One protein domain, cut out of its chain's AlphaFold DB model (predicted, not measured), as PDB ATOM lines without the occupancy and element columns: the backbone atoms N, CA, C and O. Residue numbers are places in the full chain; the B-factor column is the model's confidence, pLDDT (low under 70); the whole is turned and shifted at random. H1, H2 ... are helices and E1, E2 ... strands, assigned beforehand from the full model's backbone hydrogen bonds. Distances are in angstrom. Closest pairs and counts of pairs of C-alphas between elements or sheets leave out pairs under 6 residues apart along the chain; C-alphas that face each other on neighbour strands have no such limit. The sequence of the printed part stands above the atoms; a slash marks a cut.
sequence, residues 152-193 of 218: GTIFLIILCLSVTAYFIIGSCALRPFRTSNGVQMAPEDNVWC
ATOM      1  N   GLY A 152     180.499 156.691 123.025       80.62
ATOM      2  CA  GLY A 152     181.161 156.104 124.195       80.62
ATOM      3  C   GLY A 152     180.623 156.611 125.540       80.62
ATOM      4  O   GLY A 152     180.429 155.819 126.460       80.62
ATOM      5  N   THR A 153     180.322 157.905 125.652       82.81
ATOM      6  CA  THR A 153     179.727 158.506 126.853       82.81
ATOM      7  C   THR A 153     178.298 158.008 127.056       82.81
ATOM      8  O   THR A 153     177.917 157.690 128.179       82.81
ATOM      9  N   ILE A 154     177.533 157.846 125.971       85.19
ATOM     10  CA  ILE A 154     176.193 157.243 126.006       85.19
ATOM     11  C   ILE A 154     176.270 155.797 126.522       85.19
ATOM     12  O   ILE A 154     175.538 155.437 127.444       85.19
ATOM     13  N   PHE A 155     177.194 154.982 125.999       88.44
ATOM     14  CA  PHE A 155     177.404 153.611 126.480       88.44
ATOM     15  C   PHE A 155     177.797 153.562 127.960       88.44
ATOM     16  O   PHE A 155     177.268 152.732 128.698       88.44
ATOM     17  N   LEU A 156     178.678 154.457 128.417       89.31
ATOM     18  CA  LEU A 156     179.063 154.542 129.830       89.31
ATOM     19  C   LEU A 156     177.888 154.927 130.733       89.31
ATOM     20  O   LEU A 156     177.729 154.332 131.796       89.31
ATOM     21  N   ILE A 157     177.048 155.877 130.312       90.44
ATOM     22  CA  ILE A 157     175.845 156.265 131.060       90.44
ATOM     23  C   ILE A 157     174.901 155.065 131.188       90.44
ATOM     24  O   ILE A 157     174.465 154.749 132.294       90.44
ATOM     25  N   ILE A 158     174.633 154.353 130.088       92.25
ATOM     26  CA  ILE A 158     173.774 153.159 130.093       92.25
ATOM     27  C   ILE A 158     174.360 152.070 131.001       92.25
ATOM     28  O   ILE A 158     173.635 151.489 131.808       92.25
ATOM     29  N   LEU A 159     175.669 151.818 130.918       93.69
ATOM     30  CA  LEU A 159     176.344 150.828 131.754       93.69
ATOM     31  C   LEU A 159     176.230 151.194 133.238       93.69
ATOM     32  O   LEU A 159     175.794 150.362 134.031       93.69
ATOM     33  N   CYS A 160     176.531 152.439 133.613       93.94
ATOM     34  CA  CYS A 160     176.384 152.914 134.988       93.94
ATOM     35  C   CYS A 160     174.949 152.761 135.504       93.94
ATOM     36  O   CYS A 160     174.760 152.255 136.609       93.94
ATOM     37  N   LEU A 161     173.943 153.140 134.709       94.56
ATOM     38  CA  LEU A 161     172.530 152.989 135.076       94.56
ATOM     39  C   LEU A 161     172.115 151.518 135.221       94.56
ATOM     40  O   LEU A 161     171.348 151.174 136.117       94.56
ATOM     41  N   SER A 162     172.636 150.631 134.371       93.94
ATOM     42  CA  SER A 162     172.346 149.197 134.459       93.94
ATOM     43  C   SER A 162     172.955 148.557 135.711       93.94
ATOM     44  O   SER A 162     172.289 147.780 136.394       93.94
ATOM     45  N   VAL A 163     174.189 148.933 136.065       94.56
ATOM     46  CA  VAL A 163     174.878 148.442 137.263       94.56
ATOM     47  C   VAL A 163     174.180 148.941 138.525       94.56
ATOM     48  O   VAL A 163     173.934 148.150 139.433       94.56
ATOM     49  N   THR A 164     173.800 150.221 138.589       91.94
ATOM     50  CA  THR A 164     173.066 150.752 139.746       91.94
ATOM     51  C   THR A 164     171.695 150.102 139.893       91.94
ATOM     52  O   THR A 164     171.351 149.692 140.999       91.94
ATOM     53  N   ALA A 165     170.947 149.914 138.803       89.88
ATOM     54  CA  ALA A 165     169.681 149.184 138.835       89.88
ATOM     55  C   ALA A 165     169.868 147.739 139.327       89.88
ATOM     56  O   ALA A 165     169.111 147.284 140.182       89.88
ATOM     57  N   TYR A 166     170.905 147.041 138.856       87.38
ATOM     58  CA  TYR A 166     171.231 145.688 139.309       87.38
ATOM     59  C   TYR A 166     171.534 145.637 140.812       87.38
ATOM     60  O   TYR A 166     170.991 144.789 141.520       87.38
ATOM     61  N   PHE A 167     172.345 146.567 141.328       85.25
ATOM     62  CA  PHE A 167     172.643 146.637 142.759       85.25
ATOM     63  C   PHE A 167     171.422 147.004 143.600       85.25
ATOM     64  O   PHE A 167     171.233 146.418 144.664       85.25
ATOM     65  N   ILE A 168     170.578 147.934 143.148       84.31
ATOM     66  CA  ILE A 168     169.351 148.318 143.861       84.31
ATOM     67  C   ILE A 168     168.372 147.141 143.900       84.31
ATOM     68  O   ILE A 168     167.906 146.776 144.972       84.31
ATOM     69  N   ILE A 169     168.109 146.488 142.766       80.50
ATOM     70  CA  ILE A 169     167.210 145.327 142.713       80.50
ATOM     71  C   ILE A 169     167.777 144.171 143.543       80.50
ATOM     72  O   ILE A 169     167.053 143.572 144.334       80.50
ATOM     73  N   GLY A 170     169.077 143.891 143.418       75.38
ATOM     74  CA  GLY A 170     169.753 142.849 144.187       75.38
ATOM     75  C   GLY A 170     169.727 143.108 145.694       75.38
ATOM     76  O   GLY A 170     169.451 142.196 146.465       75.38
ATOM     77  N   SER A 171     169.945 144.351 146.128       72.31
ATOM     78  CA  SER A 171     169.884 144.717 147.551       72.31
ATOM     79  C   SER A 171     168.454 144.762 148.097       72.31
ATOM     80  O   SER A 171     168.240 144.361 149.237       72.31
ATOM     81  N   CYS A 172     167.458 145.156 147.299       69.31
ATOM     82  CA  CYS A 172     166.046 145.063 147.684       69.31
ATOM     83  C   CYS A 172     165.528 143.614 147.731       69.31
ATOM     84  O   CYS A 172     164.600 143.329 148.488       69.31
ATOM     85  N   ALA A 173     166.116 142.701 146.952       65.94
ATOM     86  CA  ALA A 173     165.757 141.282 146.927       65.94
ATOM     87  C   ALA A 173     166.414 140.453 148.050       65.94
ATOM     88  O   ALA A 173     166.017 139.309 148.270       65.94
ATOM     89  N   LEU A 174     167.405 141.006 148.756       63.97
ATOM     90  CA  LEU A 174     168.113 140.340 149.848       63.97
ATOM     91  C   LEU A 174     167.641 140.905 151.189       63.97
ATOM     92  O   LEU A 174     168.006 142.018 151.568       63.97
ATOM     93  N   ARG A 175     166.862 140.128 151.950       61.16
ATOM     94  CA  ARG A 175     166.538 140.490 153.337       61.16
ATOM     95  C   ARG A 175     167.523 139.835 154.307       61.16
ATOM     96  O   ARG A 175     167.699 138.616 154.272       61.16
ATOM     97  N   PRO A 176     168.161 140.609 155.202       62.19
ATOM     98  CA  PRO A 176     168.984 140.036 156.255       62.19
ATOM     99  C   PRO A 176     168.088 139.428 157.337       62.19
ATOM    100  O   PRO A 176     167.230 140.109 157.900       62.19
ATOM    101  N   PHE A 177     168.315 138.161 157.675       63.78
ATOM    102  CA  PHE A 177     167.666 137.496 158.804       63.78
ATOM    103  C   PHE A 177     168.726 137.050 159.819       63.78
ATOM    104  O   PHE A 177     169.855 136.681 159.478       63.78
ATOM    105  N   ARG A 178     168.397 137.161 161.110       58.12
ATOM    106  CA  ARG A 178     169.310 136.802 162.202       58.12
ATOM    107  C   ARG A 178     169.195 135.313 162.501       58.12
ATOM    108  O   ARG A 178     168.116 134.830 162.822       58.12
ATOM    109  N   THR A 179     170.325 134.619 162.456       65.00
ATOM    110  CA  THR A 179     170.468 133.231 162.907       65.00
ATOM    111  C   THR A 179     171.301 133.196 164.190       65.00
ATOM    112  O   THR A 179     172.006 134.159 164.505       65.00
ATOM    113  N   SER A 180     171.260 132.090 164.938       68.62
ATOM    114  CA  SER A 180     172.053 131.918 166.168       68.62
ATOM    115  C   SER A 180     173.569 132.011 165.944       68.62
ATOM    116  O   SER A 180     174.304 132.255 166.893       68.62
ATOM    117  N   ASN A 181     174.027 131.866 164.693       71.25
ATOM    118  CA  ASN A 181     175.437 131.927 164.296       71.25
ATOM    119  C   ASN A 181     175.811 133.238 163.574       71.25
ATOM    120  O   ASN A 181     176.907 133.338 163.025       71.25
ATOM    121  N   GLY A 182     174.924 134.241 163.552       72.62
ATOM    122  CA  GLY A 182     175.165 135.543 162.916       72.62
ATOM    123  C   GLY A 182     174.070 135.969 161.935       72.62
ATOM    124  O   GLY A 182     173.020 135.335 161.819       72.62
ATOM    125  N   VAL A 183     174.299 137.082 161.233       67.12
ATOM    126  CA  VAL A 183     173.378 137.602 160.207       67.12
ATOM    127  C   VAL A 183     173.672 136.904 158.880       67.12
ATOM    128  O   VAL A 183     174.800 136.966 158.399       67.12
ATOM    129  N   GLN A 184     172.670 136.250 158.295       66.62
ATOM    130  CA  GLN A 184     172.749 135.656 156.958       66.62
ATOM    131  C   GLN A 184     171.797 136.402 156.014       66.62
ATOM    132  O   GLN A 184     170.774 136.942 156.441       66.62
ATOM    133  N   MET A 185     172.157 136.483 154.733       59.94
ATOM    134  CA  MET A 185     171.320 137.073 153.686       59.94
ATOM    135  C   MET A 185     170.749 135.946 152.828       59.94
ATOM    136  O   MET A 185     171.516 135.143 152.301       59.94
ATOM    137  N   ALA A 186     169.423 135.890 152.692       61.84
ATOM    138  CA  ALA A 186     168.740 134.989 151.764       61.84
ATOM    139  C   ALA A 186     167.930 135.817 150.757       61.84
ATOM    140  O   ALA A 186     167.399 136.872 151.127       61.84
ATOM    141  N   PRO A 187     167.841 135.369 149.492       57.84
ATOM    142  CA  PRO A 187     166.937 135.966 148.517       57.84
ATOM    143  C   PRO A 187     165.477 135.776 148.954       57.84
ATOM    144  O   PRO A 187     165.130 134.710 149.453       57.84
ATOM    145  N   GLU A 188     164.612 136.773 148.752       61.28
ATOM    146  CA  GLU A 188     163.170 136.596 148.972       61.28
ATOM    147  C   GLU A 188     162.544 135.684 147.903       61.28
ATOM    148  O   GLU A 188     162.615 135.972 146.703       61.28
ATOM    149  N   ASP A 189     161.849 134.632 148.346       60.31
ATOM    150  CA  ASP A 189     161.180 133.648 147.480       60.31
ATOM    151  C   ASP A 189     160.157 134.290 146.520       60.31
ATOM    152  O   ASP A 189     159.967 133.839 145.389       60.31
ATOM    153  N   ASN A 190     159.537 135.400 146.931       58.88
ATOM    154  CA  ASN A 190     158.505 136.099 146.160       58.88
ATOM    155  C   ASN A 190     159.043 136.762 144.877       58.88
ATOM    156  O   ASN A 190     158.331 136.828 143.874       58.88
ATOM    157  N   VAL A 191     160.298 137.232 144.884       61.69
ATOM    158  CA  VAL A 191     160.915 137.918 143.730       61.69
ATOM    159  C   VAL A 191     161.259 136.915 142.626       61.69
ATOM    160  O   VAL A 191     161.044 137.179 141.442       61.69
ATOM    161  N   TRP A 192     161.727 135.726 143.012       58.94
ATOM    162  CA  TRP A 192     162.056 134.644 142.083       58.94
ATOM    163  C   TRP A 192     160.809 133.944 141.538       58.94
ATOM    164  O   TRP A 192     160.750 133.636 140.346       58.94
ATOM    165  N   CYS A 193     159.773 133.767 142.363       55.84
ATOM    166  CA  CYS A 193     158.506 133.193 141.914       55.84
ATOM    167  C   CYS A 193     157.805 134.059 140.856       55.84
ATOM    168  O   CYS A 193     157.244 133.507 139.914       55.84
TER     169      CYS A 193
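AT A GLANCE: This is residues 152 to 193 of the 218 residues of the protein "Autophagy-related protein 27" of Labeo rohita (UniProt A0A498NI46). A long single helix, H1, is followed end to end by a two-stranded hairpin, E1 and E2, and the two together make the long axis. E2 folds back along E1 to the junction of H1 and E1, where the short helix H2 sits off to one side; most of H1, residues 152 to 168, and the hairpin's tip, residues 178 to 183, stick out free. The 42 printed residues have two named helices and two named strands in the order H1, E1, E2, H2; the sheet, in the order E1, E2, is antiparallel, and the class is mixed, helices and strands. The whole is extended, with a radius of gyration of the C-alphas of 15.0 A and spans of 49 by 24 by 8 A.

IN THESE COORDINATES: H1, residues 152 to 173, begins with C-alpha 152 at (181.161, 156.104, 124.195) and is 31.2 A long. E1, residues 174 to 179, measures 15.1 A and ends with C-alpha 179 at (170.468, 133.231, 162.907). E2, residues 182 to 187, measures 16.6 A. H2, residues 189 to 193, ends with C-alpha 193 at (158.506, 133.193, 141.914).

HOW THE PARTS SIT: In H1 and H2 every O i to N i+4 pair is within hydrogen-bond range. E1 and E2 form an antiparallel hairpin, with 146 degrees between their directions. N 177 and O 184, 3.0 A apart, and N 179 and O 182, 2.9 A apart, are within hydrogen-bond range. The closest C-alphas of H1 and E2, those of Ala 173 and Pro 187, are 5.7 A apart. H1 and H2 are close but not clearly touching; their closest C-alphas, those of Ala 173 and Val 191, are 6.7 A apart. E1 and H2 are apart.

THE WHOLE: The two C-alphas farthest apart, those of Gly 152 and Ser 180, are 49.3 A apart. The printed part has no cut, and its three links are tight. The mean pLDDT of the printed part is 74.7; residues 172 to 180 and 183 to 193 are under 70.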